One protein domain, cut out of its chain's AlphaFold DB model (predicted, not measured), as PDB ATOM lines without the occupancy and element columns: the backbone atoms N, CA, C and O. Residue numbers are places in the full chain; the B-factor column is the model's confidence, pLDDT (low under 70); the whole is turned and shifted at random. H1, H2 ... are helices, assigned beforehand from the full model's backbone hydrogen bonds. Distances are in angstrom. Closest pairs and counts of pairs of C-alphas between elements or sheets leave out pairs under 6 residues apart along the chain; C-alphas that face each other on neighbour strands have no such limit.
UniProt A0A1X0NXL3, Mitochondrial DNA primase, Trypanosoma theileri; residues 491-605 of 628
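Overview. This is residues 491 to 605 of the 628 residues of the protein "Mitochondrial DNA primase" of Trypanosoma theileri (UniProt A0A1X0NXL3). Three helices, H1, H3 and H4, form an up-and-down bundle, each running against the one before it in the chain, and the longest helix, H7, runs slantwise over H1 and H3 on the side away from H4, its last residues 600 to 605 sticking out. The short helices lie at the rim: H5 beside H3 and H4, H6 near H3, and H2 near H3 and H7. The printed part has 115 residues, with seven named helices in the order H1 to H7 and no named strand; its class is all helix. It is compact, with a radius of gyration of the C-alphas of 13.7 A, and spans 40 by 29 by 28 A.

Along the chain. H1, residues 491 to 504, begins at C-alpha 491 (190.018, 134.359, 234.461) and is 18.6 A long from first to last C-alpha. H2 is residues 507 to 510. H3, residues 514 to 529, is 22.5 A long. H4, residues 540 to 552, is 17.9 A long and begins at C-alpha 540 (193.436, 130.263, 227.338). H5 is residues 565 to 568, and H6 is residues 573 to 576. H7, residues 585 to 605, is 30.0 A long and ends at C-alpha 605 (215.088, 153.048, 238.052).

Arrangement. In the bundle, H1 and H4 touch at a shallow tilt of 9 degrees, the same way; their closest C-alphas, of Arg 502 and Ala 551, are 5.1 A apart. H3 and H4 are a helical hairpin and touch at a shallow tilt of 20 degrees, opposite ways, with the C-alphas of Ala 527 and Ala 540 closest at 4.7 A. H1 and H3 only just touch, with 3 pairs of C-alphas within 8 A, the closest those of Val 494 and Ala 527 at 7.3 A. H7 touches H1 at a steep tilt of 44 degrees, closest at the C-alphas of Gly 504 and Ala 595, 4.2 A. With residues 585 to 591 alone H7 touches H3 at a steep tilt of 56 degrees, closest at the C-alphas of Asn 522 and Pro 587, 4.8 A. H4 and H7 are apart. H5 only just touches H4, with 3 pairs of C-alphas within 8 A, the closest those of Leu 545 and Glu 565 at 7.2 A. H5 also only just touches H3, again with 3 pairs, the closest the C-alphas of Tyr 524 and Trp 568 at 7.2 A. H6 is close to H3 but not clearly touching, and so is H2, with closest C-alphas Arg 525 and Ile 573 at 7.2 A and Val 510 and Trp 516 at 5.6 A. Every O i to N i+4 pair is within hydrogen-bond range in H1, H3 and H7, and 8 of 9 are in H4; H2, H5 and H6 are too short for such a pair.

Size, cuts and confidence. The C-alphas farthest apart, of Ala 579 and Ala 605, are 43.0 A from each other. The printed part has no cut. The link from H4 to H5, residues 553 to 564, is long. The mean pLDDT of the printed part is 83.5, and residues 510 to 511, 556 to 559 and 578 to 582 are under 70.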
ATOM      1  N   ARG A 491     189.924 133.090 235.179       92.50
ATOM      2  CA  ARG A 491     190.018 134.359 234.461       92.50
ATOM      3  C   ARG A 491     191.159 135.231 234.970       92.50
ATOM      4  O   ARG A 491     192.002 135.633 234.176       92.50
ATOM      5  N   GLU A 492     191.219 135.461 236.278       91.06
ATOM      6  CA  GLU A 492     192.309 136.198 236.922       91.06
ATOM      7  C   GLU A 492     193.667 135.546 236.630       91.06
ATOM      8  O   GLU A 492     194.628 136.256 236.344       91.06
ATOM      9  N   ALA A 493     193.738 134.208 236.625       92.12
ATOM     10  CA  ALA A 493     194.958 133.473 236.304       92.12
ATOM     11  C   ALA A 493     195.449 133.742 234.867       92.12
ATOM     12  O   ALA A 493     196.617 134.076 234.659       92.12
ATOM     13  N   VAL A 494     194.564 133.623 233.872       95.44
ATOM     14  CA  VAL A 494     194.911 133.812 232.453       95.44
ATOM     15  C   VAL A 494     195.165 135.286 232.123       95.44
ATOM     16  O   VAL A 494     196.166 135.595 231.475       95.44
ATOM     17  N   GLU A 495     194.330 136.212 232.603       93.75
ATOM     18  CA  GLU A 495     194.504 137.655 232.369       93.75
ATOM     19  C   GLU A 495     195.803 138.173 233.018       93.75
ATOM     20  O   GLU A 495     196.546 138.935 232.396       93.75
ATOM     21  N   THR A 496     196.145 137.690 234.219       93.12
ATOM     22  CA  THR A 496     197.380 138.069 234.925       93.12
ATOM     23  C   THR A 496     198.631 137.516 234.238       93.12
ATOM     24  O   THR A 496     199.601 138.251 234.057       93.12
ATOM     25  N   VAL A 497     198.620 136.259 233.776       94.69
ATOM     26  CA  VAL A 497     199.750 135.686 233.018       94.69
ATOM     27  C   VAL A 497     199.902 136.351 231.650       94.69
ATOM     28  O   VAL A 497     201.030 136.615 231.233       94.69
ATOM     29  N   SER A 498     198.798 136.698 230.981       95.56
ATOM     30  CA  SER A 498     198.828 137.498 229.751       95.56
ATOM     31  C   SER A 498     199.476 138.866 229.997       95.56
ATOM     32  O   SER A 498     200.418 139.241 229.297       95.56
ATOM     33  N   ALA A 499     199.067 139.578 231.054       93.06
ATOM     34  CA  ALA A 499     199.662 140.856 231.441       93.06
ATOM     35  C   ALA A 499     201.157 140.735 231.800       93.06
ATOM     36  O   ALA A 499     201.958 141.562 231.359       93.06
ATOM     37  N   TRP A 500     201.560 139.698 232.542       92.81
ATOM     38  CA  TRP A 500     202.965 139.437 232.874       92.81
ATOM     39  C   TRP A 500     203.818 139.127 231.643       92.81
ATOM     40  O   TRP A 500     204.901 139.690 231.514       92.81
ATOM     41  N   LEU A 501     203.334 138.302 230.712       92.12
ATOM     42  CA  LEU A 501     204.037 138.033 229.457       92.12
ATOM     43  C   LEU A 501     204.174 139.320 228.633       92.12
ATOM     44  O   LEU A 501     205.292 139.725 228.306       92.12
ATOM     45  N   ARG A 502     203.054 140.004 228.359       91.06
ATOM     46  CA  ARG A 502     203.011 141.217 227.526       91.06
ATOM     47  C   ARG A 502     203.853 142.355 228.099       91.06
ATOM     48  O   ARG A 502     204.532 143.035 227.331       91.06
ATOM     49  N   ASN A 503     203.838 142.575 229.416       84.44
ATOM     50  CA  ASN A 503     204.440 143.760 230.041       84.44
ATOM     51  C   ASN A 503     205.732 143.468 230.813       84.44
ATOM     52  O   ASN A 503     206.675 144.246 230.702       84.44
ATOM     53  N   GLY A 504     205.786 142.354 231.543       74.56
ATOM     54  CA  GLY A 504     206.872 141.991 232.460       74.56
ATOM     55  C   GLY A 504     207.989 141.125 231.871       74.56
ATOM     56  O   GLY A 504     208.842 140.691 232.640       74.56
ATOM     57  N   THR A 505     208.010 140.871 230.556       80.75
ATOM     58  CA  THR A 505     209.109 140.156 229.871       80.75
ATOM     59  C   THR A 505     210.063 141.132 229.179       80.75
ATOM     60  O   THR A 505     209.627 141.977 228.390       80.75
ATOM     61  N   ARG A 506     211.368 140.974 229.419       77.62
ATOM     62  CA  ARG A 506     212.479 141.694 228.778       77.62
ATOM     63  C   ARG A 506     213.458 140.701 228.137       77.62
ATOM     64  O   ARG A 506     213.526 139.534 228.507       77.62
ATOM     65  N   GLU A 507     214.282 141.172 227.201       73.88
ATOM     66  CA  GLU A 507     215.285 140.324 226.529       73.88
ATOM     67  C   GLU A 507     216.387 139.810 227.486       73.88
ATOM     68  O   GLU A 507     216.949 138.733 227.262       73.88
ATOM     69  N   ALA A 508     216.640 140.542 228.581       72.12
ATOM     70  CA  ALA A 508     217.611 140.199 229.622       72.12
ATOM     71  C   ALA A 508     217.205 138.962 230.446       72.12
ATOM     72  O   ALA A 508     218.015 138.049 230.588       72.12
ATOM     73  N   ASP A 509     215.953 138.891 230.918       70.38
ATOM     74  CA  ASP A 509     215.436 137.770 231.730       70.38
ATOM     75  C   ASP A 509     215.506 136.434 230.978       70.38
ATOM     76  O   ASP A 509     215.628 135.359 231.562       70.38
ATOM     77  N   VAL A 510     215.394 136.523 229.652       67.94
ATOM     78  CA  VAL A 510     215.360 135.378 228.753       67.94
ATOM     79  C   VAL A 510     216.776 134.893 228.425       67.94
ATOM     80  O   VAL A 510     216.988 133.689 228.373       67.94
ATOM     81  N   GLY A 511     217.763 135.775 228.224       67.06
ATOM     82  CA  GLY A 511     219.189 135.405 228.134       67.06
ATOM     83  C   GLY A 511     219.608 134.618 226.877       67.06
ATOM     84  O   GLY A 511     220.316 135.154 226.026       67.06
ATOM     85  N   ASP A 512     219.110 133.393 226.673       72.00
ATOM     86  CA  ASP A 512     219.396 132.499 225.534       72.00
ATOM     87  C   ASP A 512     218.117 132.142 224.727       72.00
ATOM     88  O   ASP A 512     217.140 132.891 224.762       72.00
ATOM     89  N   TRP A 513     218.134 131.062 223.928       74.00
ATOM     90  CA  TRP A 513     216.953 130.518 223.233       74.00
ATOM     91  C   TRP A 513     216.203 129.438 224.039       74.00
ATOM     92  O   TRP A 513     214.986 129.301 223.905       74.00
ATOM     93  N   ARG A 514     216.887 128.655 224.885       76.19
ATOM     94  CA  ARG A 514     216.248 127.590 225.680       76.19
ATOM     95  C   ARG A 514     215.310 128.166 226.733       76.19
ATOM     96  O   ARG A 514     214.199 127.667 226.888       76.19
ATOM     97  N   SER A 515     215.719 129.237 227.399       78.81
ATOM     98  CA  SER A 515     214.896 129.978 228.355       78.81
ATOM     99  C   SER A 515     213.675 130.628 227.697       78.81
ATOM    100  O   SER A 515     212.604 130.634 228.300       78.81
ATOM    101  N   TRP A 516     213.772 131.072 226.435       84.50
ATOM    102  CA  TRP A 516     212.606 131.548 225.672       84.50
ATOM    103  C   TRP A 516     211.556 130.443 225.491       84.50
ATOM    104  O   TRP A 516     210.372 130.641 225.764       84.50
ATOM    105  N   ILE A 517     212.002 129.250 225.091       85.69
ATOM    106  CA  ILE A 517     211.141 128.068 224.980       85.69
ATOM    107  C   ILE A 517     210.620 127.619 226.352       85.69
ATOM    108  O   ILE A 517     209.463 127.224 226.454       85.69
ATOM    109  N   SER A 518     211.414 127.743 227.421       85.44
ATOM    110  CA  SER A 518     210.968 127.475 228.795       85.44
ATOM    111  C   SER A 518     209.836 128.418 229.224       85.44
ATOM    112  O   SER A 518     208.837 127.958 229.777       85.44
ATOM    113  N   LEU A 519     209.925 129.718 228.919       88.75
ATOM    114  CA  LEU A 519     208.843 130.676 229.172       88.75
ATOM    115  C   LEU A 519     207.557 130.269 228.430       88.75
ATOM    116  O   LEU A 519     206.494 130.199 229.046       88.75
ATOM    117  N   GLY A 520     207.676 129.896 227.150       90.88
ATOM    118  CA  GLY A 520     206.565 129.371 226.350       90.88
ATOM    119  C   GLY A 520     205.949 128.090 226.913       90.88
ATOM    120  O   GLY A 520     204.731 127.980 226.981       90.88
ATOM    121  N   ILE A 521     206.767 127.147 227.390       91.19
ATOM    122  CA  ILE A 521     206.304 125.909 228.039       91.19
ATOM    123  C   ILE A 521     205.561 126.208 229.349       91.19
ATOM    124  O   ILE A 521     204.549 125.569 229.638       91.19
ATOM    125  N   ASN A 522     206.029 127.171 230.150       91.81
ATOM    126  CA  ASN A 522     205.326 127.564 231.374       91.81
ATOM    127  C   ASN A 522     203.972 128.219 231.051       91.81
ATOM    128  O   ASN A 522     202.971 127.856 231.666       91.81
ATOM    129  N   ALA A 523     203.919 129.106 230.052       94.25
ATOM    130  CA  ALA A 523     202.672 129.702 229.573       94.25
ATOM    131  C   ALA A 523     201.704 128.640 229.015       94.25
ATOM    132  O   ALA A 523     200.534 128.626 229.389       94.25
ATOM    133  N   TYR A 524     202.204 127.701 228.206       94.31
ATOM    134  CA  TYR A 524     201.431 126.590 227.643       94.31
ATOM    135  C   TYR A 524     200.832 125.688 228.727       94.31
ATOM    136  O   TYR A 524     199.669 125.326 228.622       94.31
ATOM    137  N   ARG A 525     201.569 125.339 229.794       92.12
ATOM    138  CA  ARG A 525     201.019 124.507 230.890       92.12
ATOM    139  C   ARG A 525     199.814 125.167 231.569       92.12
ATOM    140  O   ARG A 525     198.821 124.496 231.829       92.12
ATOM    141  N   ILE A 526     199.889 126.474 231.816       93.31
ATOM    142  CA  ILE A 526     198.788 127.255 232.406       93.31
ATOM    143  C   ILE A 526     197.615 127.322 231.419       93.31
ATOM    144  O   ILE A 526     196.473 127.063 231.791       93.31
ATOM    145  N   ALA A 527     197.912 127.595 230.145       94.56
ATOM    146  CA  ALA A 527     196.928 127.642 229.070       94.56
ATOM    147  C   ALA A 527     196.195 126.306 228.881       94.56
ATOM    148  O   ALA A 527     194.985 126.289 228.676       94.56
ATOM    149  N   TYR A 528     196.925 125.193 228.982       92.81
ATOM    150  CA  TYR A 528     196.405 123.842 228.826       92.81
ATOM    151  C   TYR A 528     195.567 123.405 230.031       92.81
ATOM    152  O   TYR A 528     194.575 122.698 229.855       92.81
ATOM    153  N   HIS A 529     195.926 123.837 231.246       92.06
ATOM    154  CA  HIS A 529     195.114 123.595 232.439       92.06
ATOM    155  C   HIS A 529     193.758 124.313 232.336       92.06
ATOM    156  O   HIS A 529     192.718 123.675 232.458       92.06
ATOM    157  N   PHE A 530     193.758 125.607 231.994       92.69
ATOM    158  CA  PHE A 530     192.540 126.415 231.827       92.69
ATOM    159  C   PHE A 530     191.954 126.386 230.399       92.69
ATOM    160  O   PHE A 530     191.198 127.279 230.019       92.69
ATOM    161  N   ARG A 531     192.281 125.381 229.572       92.19
ATOM    162  CA  ARG A 531     191.842 125.323 228.158       92.19
ATOM    163  C   ARG A 531     190.317 125.226 228.001       92.19
ATOM    164  O   ARG A 531     189.775 125.770 227.045       92.19
ATOM    165  N   ASP A 532     189.656 124.559 228.949       89.69
ATOM    166  CA  ASP A 532     188.213 124.277 228.954       89.69
ATOM    167  C   ASP A 532     187.415 125.320 229.782       89.69
ATOM    168  O   ASP A 532     186.203 125.183 229.971       89.69
ATOM    169  N   ALA A 533     188.089 126.368 230.280       89.75
ATOM    170  CA  ALA A 533     187.532 127.393 231.162       89.75
ATOM    171  C   ALA A 533     186.529 128.306 230.434       89.75
ATOM    172  O   ALA A 533     186.890 129.170 229.630       89.75
ATOM    173  N   LYS A 534     185.241 128.152 230.757       88.62
ATOM    174  CA  LYS A 534     184.131 128.889 230.119       88.62
ATOM    175  C   LYS A 534     183.990 130.343 230.584       88.62
ATOM    176  O   LYS A 534     183.178 131.076 230.031       88.62
ATOM    177  N   THR A 535     184.747 130.771 231.598       86.50
ATOM    178  CA  THR A 535     184.688 132.139 232.150       86.50
ATOM    179  C   THR A 535     185.589 133.142 231.422       86.50
ATOM    180  O   THR A 535     185.628 134.317 231.793       86.50
ATOM    181  N   LEU A 536     186.365 132.686 230.437       88.81
ATOM    182  CA  LEU A 536     187.334 133.501 229.709       88.81
ATOM    183  C   LEU A 536     186.684 134.204 228.511       88.81
ATOM    184  O   LEU A 536     185.893 133.608 227.787       88.81
ATOM    185  N   ALA A 537     187.082 135.451 228.243       88.00
ATOM    186  CA  ALA A 537     186.659 136.175 227.038       88.00
ATOM    187  C   ALA A 537     187.277 135.610 225.738       88.00
ATOM    188  O   ALA A 537     186.803 135.907 224.644       88.00
ATOM    189  N   ARG A 538     188.342 134.807 225.863       90.75
ATOM    190  CA  ARG A 538     189.065 134.123 224.785       90.75
ATOM    191  C   ARG A 538     189.663 132.816 225.333       90.75
ATOM    192  O   ARG A 538     190.096 132.831 226.486       90.75
ATOM    193  N   PRO A 539     189.733 131.708 224.568       95.38
ATOM    194  CA  PRO A 539     190.341 130.464 225.048       95.38
ATOM    195  C   PRO A 539     191.778 130.664 225.553       95.38
ATOM    196  O   PRO A 539     192.591 131.304 224.881       95.38
ATOM    197  N   ALA A 540     192.122 130.077 226.705       94.12
ATOM    198  CA  ALA A 540     193.436 130.263 227.338       94.12
ATOM    199  C   ALA A 540     194.612 129.881 226.415       94.12
ATOM    200  O   ALA A 540     195.648 130.548 226.408       94.12
ATOM    201  N   MET A 541     194.417 128.837 225.601       95.38
ATOM    202  CA  MET A 541     195.364 128.346 224.590       95.38
ATOM    203  C   MET A 541     195.688 129.364 223.493       95.38
ATOM    204  O   MET A 541     196.788 129.319 222.946       95.38
ATOM    205  N   GLU A 542     194.761 130.270 223.177       95.44
ATOM    206  CA  GLU A 542     195.003 131.363 222.236       95.44
ATOM    207  C   GLU A 542     195.558 132.605 222.932       95.44
ATOM    208  O   GLU A 542     196.483 133.232 222.423       95.44
ATOM    209  N   GLU A 543     194.994 132.975 224.083       96.75
ATOM    210  CA  GLU A 543     195.341 134.227 224.754       96.75
ATOM    211  C   GLU A 543     196.783 134.217 225.272       96.75
ATOM    212  O   GLU A 543     197.515 135.189 225.085       96.75
ATOM    213  N   LEU A 544     197.239 133.097 225.845       96.62
ATOM    214  CA  LEU A 544     198.626 132.979 226.299       96.62
ATOM    215  C   LEU A 544     199.617 132.736 225.147       96.62
ATOM    216  O   LEU A 544     200.785 133.105 225.284       96.62
ATOM    217  N   LEU A 545     199.164 132.221 223.995       95.88
ATOM    218  CA  LEU A 545     199.967 132.211 222.768       95.88
ATOM    219  C   LEU A 545     200.154 133.635 222.229       95.88
ATOM    220  O   LEU A 545     201.283 134.040 221.961       95.88
ATOM    221  N   ASP A 546     199.079 134.417 222.112       95.38
ATOM    222  CA  ASP A 546     199.148 135.808 221.651       95.38
ATOM    223  C   ASP A 546     199.989 136.677 222.599       95.38
ATOM    224  O   ASP A 546     200.825 137.458 222.146       95.38
ATOM    225  N   ALA A 547     199.861 136.477 223.913       94.81
ATOM    226  CA  ALA A 547     200.702 137.129 224.911       94.81
ATOM    227  C   ALA A 547     202.191 136.746 224.780       94.81
ATOM    228  O   ALA A 547     203.060 137.615 224.889       94.81
ATOM    229  N   TRP A 548     202.506 135.478 224.485       92.88
ATOM    230  CA  TRP A 548     203.882 135.022 224.245       92.88
ATOM    231  C   TRP A 548     204.446 135.541 222.906       92.88
ATOM    232  O   TRP A 548     205.600 135.961 222.846       92.88
ATOM    233  N   VAL A 549     203.625 135.637 221.853       91.38
ATOM    234  CA  VAL A 549     203.969 136.293 220.573       91.38
ATOM    235  C   VAL A 549     204.124 137.815 220.735       91.38
ATOM    236  O   VAL A 549     204.947 138.438 220.067       91.38
ATOM    237  N   ALA A 550     203.374 138.452 221.634       90.94
ATOM    238  CA  ALA A 550     203.563 139.860 221.976       90.94
ATOM    239  C   ALA A 550     204.875 140.083 222.749       90.94
ATOM    240  O   ALA A 550     205.602 141.035 222.461       90.94
ATOM    241  N   ALA A 551     205.220 139.178 223.668       89.25
ATOM    242  CA  ALA A 551     206.503 139.177 224.367       89.25
ATOM    243  C   ALA A 551     207.693 138.903 223.420       89.25
ATOM    244  O   ALA A 551     208.748 139.519 223.569       89.25
ATOM    245  N   SER A 552     207.529 138.051 222.397       86.44
ATOM    246  CA  SER A 552     208.609 137.724 221.446       86.44
ATOM    247  C   SER A 552     209.072 138.944 220.648       86.44
ATOM    248  O   SER A 552     210.266 139.117 220.409       86.44
ATOM    249  N   LYS A 553     208.140 139.848 220.315       86.38
ATOM    250  CA  LYS A 553     208.404 141.123 219.627       86.38
ATOM    251  C   LYS A 553     209.273 142.083 220.454       86.38
ATOM    252  O   LYS A 553     209.864 142.991 219.879       86.38
ATOM    253  N   LYS A 554     209.386 141.874 221.774       81.75
ATOM    254  CA  LYS A 554     210.304 142.605 222.671       81.75
ATOM    255  C   LYS A 554     211.706 141.980 222.765       81.75
ATOM    256  O   LYS A 554     212.601 142.614 223.310       81.75
ATOM    257  N   CYS A 555     211.902 140.767 222.241       72.38
ATOM    258  CA  CYS A 555     213.156 140.001 222.293       72.38
ATOM    259  C   CYS A 555     213.743 139.845 220.877       72.38
ATOM    260  O   CYS A 555     213.845 138.741 220.324       72.38
ATOM    261  N   GLY A 556     214.028 140.989 220.247       60.62
ATOM    262  CA  GLY A 556     214.213 141.108 218.801       60.62
ATOM    263  C   GLY A 556     215.380 140.310 218.214       60.62
ATOM    264  O   GLY A 556     215.322 139.951 217.039       60.62
ATOM    265  N   MET A 557     216.411 139.968 218.995       59.62
ATOM    266  CA  MET A 557     217.588 139.264 218.463       59.62
ATOM    267  C   MET A 557     217.348 137.776 218.155       59.62
ATOM    268  O   MET A 557     218.214 137.132 217.560       59.62
ATOM    269  N   LYS A 558     216.211 137.197 218.578       61.47
ATOM    270  CA  LYS A 558     215.998 135.732 218.588       61.47
ATOM    271  C   LYS A 558     214.722 135.251 217.895       61.47
ATOM    272  O   LYS A 558     214.567 134.046 217.701       61.47
ATOM    273  N   PHE A 559     213.806 136.145 217.529       66.94
ATOM    274  CA  PHE A 559     212.494 135.778 216.991       66.94
ATOM    275  C   PHE A 559     212.384 135.993 215.473       66.94
ATOM    276  O   PHE A 559     212.874 136.977 214.923       66.94
ATOM    277  N   ARG A 560     211.672 135.085 214.795       71.31
ATOM    278  CA  ARG A 560     211.075 135.309 213.469       71.31
ATOM    279  C   ARG A 560     209.566 135.043 213.582       71.31
ATOM    280  O   ARG A 560     209.211 134.097 214.288       71.31
ATOM    281  N   PRO A 561     208.691 135.805 212.896       76.44
ATOM    282  CA  PRO A 561     207.251 135.535 212.863       76.44
ATOM    283  C   PRO A 561     206.926 134.066 212.544       76.44
ATOM    284  O   PRO A 561     207.622 133.452 211.733       76.44
ATOM    285  N   GLY A 562     205.903 133.497 213.188       78.62
ATOM    286  CA  GLY A 562     205.505 132.095 213.024       78.62
ATOM    287  C   GLY A 562     206.275 131.081 213.886       78.62
ATOM    288  O   GLY A 562     205.831 129.940 214.014       78.62
ATOM    289  N   VAL A 563     207.415 131.442 214.493       82.50
ATOM    290  CA  VAL A 563     208.248 130.474 215.237       82.50
ATOM    291  C   VAL A 563     207.692 130.142 216.628       82.50
ATOM    292  O   VAL A 563     207.909 129.029 217.105       82.50
ATOM    293  N   CYS A 564     206.972 131.052 217.288       84.12
ATOM    294  CA  CYS A 564     206.350 130.753 218.586       84.12
ATOM    295  C   CYS A 564     205.116 129.873 218.378       84.12
ATOM    296  O   CYS A 564     204.930 128.876 219.061       84.12
ATOM    297  N   GLU A 565     204.346 130.190 217.350       90.69
ATOM    298  CA  GLU A 565     203.156 129.509 216.868       90.69
ATOM    299  C   GLU A 565     203.485 128.053 216.482       90.69
ATOM    300  O   GLU A 565     202.885 127.117 217.011       90.69
ATOM    301  N   ALA A 566     204.534 127.846 215.676       86.75
ATOM    302  CA  ALA A 566     205.050 126.520 215.313       86.75
ATOM    303  C   ALA A 566     205.733 125.762 216.471       86.75
ATOM    304  O   ALA A 566     205.986 124.561 216.360       86.75
ATOM    305  N   ARG A 567     206.068 126.438 217.581       88.19
ATOM    306  CA  ARG A 567     206.576 125.793 218.803       88.19
ATOM    307  C   ARG A 567     205.455 125.412 219.758       88.19
ATOM    308  O   ARG A 567     205.497 124.310 220.292       88.19
ATOM    309  N   TRP A 568     204.444 126.260 219.899       92.38
ATOM    310  CA  TRP A 568     203.253 126.030 220.714       92.38
ATOM    311  C   TRP A 568     202.470 124.801 220.247       92.38
ATOM    312  O   TRP A 568     202.094 123.969 221.066       92.38
ATOM    313  N   SER A 569     202.326 124.615 218.930       89.25
ATOM    314  CA  SER A 569     201.743 123.397 218.345       89.25
ATOM    315  C   SER A 569     202.624 122.145 218.483       89.25
ATOM    316  O   SER A 569     202.127 121.034 218.318       89.25
ATOM    317  N   SER A 570     203.915 122.301 218.802       89.38
ATOM    318  CA  SER A 570     204.846 121.192 219.079       89.38
ATOM    319  C   SER A 570     204.951 120.828 220.566       89.38
ATOM    320  O   SER A 570     205.648 119.874 220.914       89.38
ATOM    321  N   PHE A 571     204.301 121.592 221.450       90.44
ATOM    322  CA  PHE A 571     204.232 121.286 222.875       90.44
ATOM    323  C   PHE A 571     203.135 120.244 223.133       90.44
ATOM    324  O   PHE A 571     202.026 120.335 222.611       90.44
ATOM    325  N   ASP A 572     203.472 119.249 223.948       85.69
ATOM    326  CA  ASP A 572     202.651 118.083 224.275       85.69
ATOM    327  C   ASP A 572     202.648 117.935 225.799       85.69
ATOM    328  O   ASP A 572     203.705 117.722 226.399       85.69
ATOM    329  N   ILE A 573     201.478 118.076 226.430       84.06
ATOM    330  CA  ILE A 573     201.369 118.025 227.891       84.06
ATOM    331  C   ILE A 573     201.848 116.681 228.457       84.06
ATOM    332  O   ILE A 573     202.514 116.668 229.485       84.06
ATOM    333  N   VAL A 574     201.618 115.566 227.752       80.88
ATOM    334  CA  VAL A 574     201.933 114.205 228.223       80.88
ATOM    335  C   VAL A 574     203.448 113.967 228.250       80.88
ATOM    336  O   VAL A 574     203.945 113.151 229.019       80.88
ATOM    337  N   ARG A 575     204.205 114.723 227.445       80.00
ATOM    338  CA  ARG A 575     205.678 114.759 227.471       80.00
ATOM    339  C   ARG A 575     206.253 115.819 228.411       80.00
ATOM    340  O   ARG A 575     207.453 115.795 228.681       80.00
ATOM    341  N   LEU A 576     205.441 116.777 228.855       75.69
ATOM    342  CA  LEU A 576     205.866 117.884 229.712       75.69
ATOM    343  C   LEU A 576     205.591 117.599 231.195       75.69
ATOM    344  O   LEU A 576     206.441 117.912 232.033       75.69
ATOM    345  N   SER A 577     204.448 117.005 231.529       70.44
ATOM    346  CA  SER A 577     204.160 116.499 232.870       70.44
ATOM    347  C   SER A 577     205.021 115.267 233.150       70.44
ATOM    348  O   SER A 577     204.900 114.241 232.481       70.44
ATOM    349  N   LYS A 578     205.887 115.340 234.167       61.62
ATOM    350  CA  LYS A 578     206.389 114.121 234.816       61.62
ATOM    351  C   LYS A 578     205.229 113.480 235.582       61.62
ATOM    352  O   LYS A 578     204.295 114.179 235.967       61.62
ATOM    353  N   ALA A 579     205.277 112.167 235.809       43.00
ATOM    354  CA  ALA A 579     204.206 111.452 236.504       43.00
ATOM    355  C   ALA A 579     203.918 112.083 237.885       43.00
ATOM    356  O   ALA A 579     204.756 112.012 238.782       43.00
ATOM    357  N   GLY A 580     202.748 112.717 238.027       51.75
ATOM    358  CA  GLY A 580     202.325 113.450 239.228       51.75
ATOM    359  C   GLY A 580     202.474 114.984 239.187       51.75
ATOM    360  O   GLY A 580     202.004 115.640 240.110       51.75
ATOM    361  N   GLU A 581     203.069 115.578 238.144       52.97
ATOM    362  CA  GLU A 581     203.299 117.034 238.022       52.97
ATOM    363  C   GLU A 581     202.373 117.745 237.006       52.97
ATOM    364  O   GLU A 581     202.831 118.557 236.197       52.97
ATOM    365  N   ASP A 582     201.058 117.521 237.080       56.41
ATOM    366  CA  ASP A 582     200.052 118.315 236.337       56.41
ATOM    367  C   ASP A 582     199.758 119.692 236.985       56.41
ATOM    368  O   ASP A 582     198.741 120.339 236.716       56.41
ATOM    369  N   ASP A 583     200.661 120.167 237.852       72.81
ATOM    370  CA  ASP A 583     200.528 121.430 238.572       72.81
ATOM    371  C   ASP A 583     200.860 122.651 237.693       72.81
ATOM    372  O   ASP A 583     202.013 122.905 237.324       72.81
ATOM    373  N   TRP A 584     199.843 123.469 237.416       87.75
ATOM    374  CA  TRP A 584     199.964 124.771 236.752       87.75
ATOM    375  C   TRP A 584     200.516 125.871 237.678       87.75
ATOM    376  O   TRP A 584     201.034 126.880 237.190       87.75
ATOM    377  N   TRP A 585     200.452 125.689 239.002       88.25
ATOM    378  CA  TRP A 585     200.850 126.689 239.996       88.25
ATOM    379  C   TRP A 585     202.370 126.886 240.065       88.25
ATOM    380  O   TRP A 585     202.850 128.002 240.284       88.25
ATOM    381  N   GLY A 586     203.164 125.833 239.846       85.69
ATOM    382  CA  GLY A 586     204.613 125.940 239.621       85.69
ATOM    383  C   GLY A 586     204.975 126.874 238.448       85.69
ATOM    384  O   GLY A 586     205.678 127.866 238.660       85.69
ATOM    385  N   PRO A 587     204.485 126.606 237.222       89.06
ATOM    386  CA  PRO A 587     204.587 127.508 236.075       89.06
ATOM    387  C   PRO A 587     204.098 128.939 236.332       89.06
ATOM    388  O   PRO A 587     204.825 129.885 236.028       89.06
ATOM    389  N   TYR A 588     202.919 129.108 236.939       90.69
ATOM    390  CA  TYR A 588     202.333 130.421 237.230       90.69
ATOM    391  C   TYR A 588     203.246 131.271 238.124       90.69
ATOM    392  O   TYR A 588     203.585 132.405 237.780       90.69
ATOM    393  N   ARG A 589     203.740 130.693 239.230       89.12
ATOM    394  CA  ARG A 589     204.683 131.364 240.139       89.12
ATOM    395  C   ARG A 589     205.985 131.777 239.456       89.12
ATOM    396  O   ARG A 589     206.530 132.820 239.812       89.12
ATOM    397  N   ARG A 590     206.494 130.998 238.491       85.25
ATOM    398  CA  ARG A 590     207.718 131.353 237.746       85.25
ATOM    399  C   ARG A 590     207.526 132.607 236.892       85.25
ATOM    400  O   ARG A 590     208.361 133.505 236.970       85.25
ATOM    401  N   ILE A 591     206.422 132.703 236.147       89.06
ATOM    402  CA  ILE A 591     206.123 133.891 235.326       89.06
ATOM    403  C   ILE A 591     205.873 135.115 236.222       89.06
ATOM    404  O   ILE A 591     206.443 136.179 235.976       89.06
ATOM    405  N   GLY A 592     205.106 134.953 237.306       87.56
ATOM    406  CA  GLY A 592     204.823 136.038 238.252       87.56
ATOM    407  C   GLY A 592     206.074 136.613 238.911       87.56
ATOM    408  O   GLY A 592     206.267 137.827 238.911       87.56
ATOM    409  N   ARG A 593     206.980 135.756 239.398       84.31
ATOM    410  CA  ARG A 593     208.257 136.186 239.995       84.31
ATOM    411  C   ARG A 593     209.111 137.001 239.020       84.31
ATOM    412  O   ARG A 593     209.620 138.045 239.413       84.31
ATOM    413  N   MET A 594     209.223 136.567 237.762       82.06
ATOM    414  CA  MET A 594     209.967 137.291 236.720       82.06
ATOM    415  C   MET A 594     209.388 138.697 236.487       82.06
ATOM    416  O   MET A 594     210.117 139.688 236.536       82.06
ATOM    417  N   ALA A 595     208.064 138.804 236.334       84.62
ATOM    418  CA  ALA A 595     207.394 140.091 236.161       84.62
ATOM    419  C   ALA A 595     207.529 141.009 237.394       84.62
ATOM    420  O   ALA A 595     207.682 142.220 237.242       84.62
ATOM    421  N   MET A 596     207.517 140.451 238.609       81.12
ATOM    422  CA  MET A 596     207.673 141.209 239.858       81.12
ATOM    423  C   MET A 596     209.106 141.718 240.074       81.12
ATOM    424  O   MET A 596     209.272 142.860 240.501       81.12
ATOM    425  N   VAL A 597     210.133 140.933 239.722       76.88
ATOM    426  CA  VAL A 597     211.537 141.397 239.693       76.88
ATOM    427  C   VAL A 597     211.687 142.574 238.726       76.88
ATOM    428  O   VAL A 597     212.268 143.601 239.080       76.88
ATOM    429  N   ASN A 598     211.091 142.479 237.534       78.06
ATOM    430  CA  ASN A 598     211.130 143.562 236.557       78.06
ATOM    431  C   ASN A 598     210.389 144.822 237.025       78.06
ATOM    432  O   ASN A 598     210.945 145.916 236.909       78.06
ATOM    433  N   ALA A 599     209.202 144.686 237.622       77.94
ATOM    434  CA  ALA A 599     208.459 145.811 238.191       77.94
ATOM    435  C   ALA A 599     209.230 146.510 239.331       77.94
ATOM    436  O   ALA A 599     209.250 147.739 239.395       77.94
ATOM    437  N   ALA A 600     209.918 145.749 240.191       75.06
ATOM    438  CA  ALA A 600     210.792 146.307 241.223       75.06
ATOM    439  C   ALA A 600     211.989 147.067 240.617       75.06
ATOM    440  O   ALA A 600     212.303 148.174 241.056       75.06
ATOM    441  N   ALA A 601     212.607 146.525 239.563       73.56
ATOM    442  CA  ALA A 601     213.689 147.194 238.840       73.56
ATOM    443  C   ALA A 601     213.228 148.483 238.127       73.56
ATOM    444  O   ALA A 601     213.952 149.478 238.148       73.56
ATOM    445  N   ASP A 602     212.019 148.509 237.547       75.75
ATOM    446  CA  ASP A 602     211.435 149.734 236.973       75.75
ATOM    447  C   ASP A 602     211.159 150.788 238.057       75.75
ATOM    448  O   ASP A 602     211.489 151.961 237.875       75.75
ATOM    449  N   ALA A 603     210.625 150.385 239.217       76.44
ATOM    450  CA  ALA A 603     210.373 151.285 240.345       76.44
ATOM    451  C   ALA A 603     211.668 151.874 240.940       76.44
ATOM    452  O   ALA A 603     211.721 153.069 241.255       76.44
ATOM    453  N   ALA A 604     212.735 151.073 241.035       71.88
ATOM    454  CA  ALA A 604     214.061 151.531 241.448       71.88
ATOM    455  C   ALA A 604     214.661 152.514 240.424       71.88
ATOM    456  O   ALA A 604     215.105 153.604 240.791       71.88
ATOM    457  N   ALA A 605     214.599 152.186 239.129       73.44
ATOM    458  CA  ALA A 605     215.088 153.048 238.052       73.44
ATOM    459  C   ALA A 605     214.284 154.357 237.910       73.44
ATOM    460  O   ALA A 605     214.846 155.385 237.526       73.44
TER     461      ALA A 605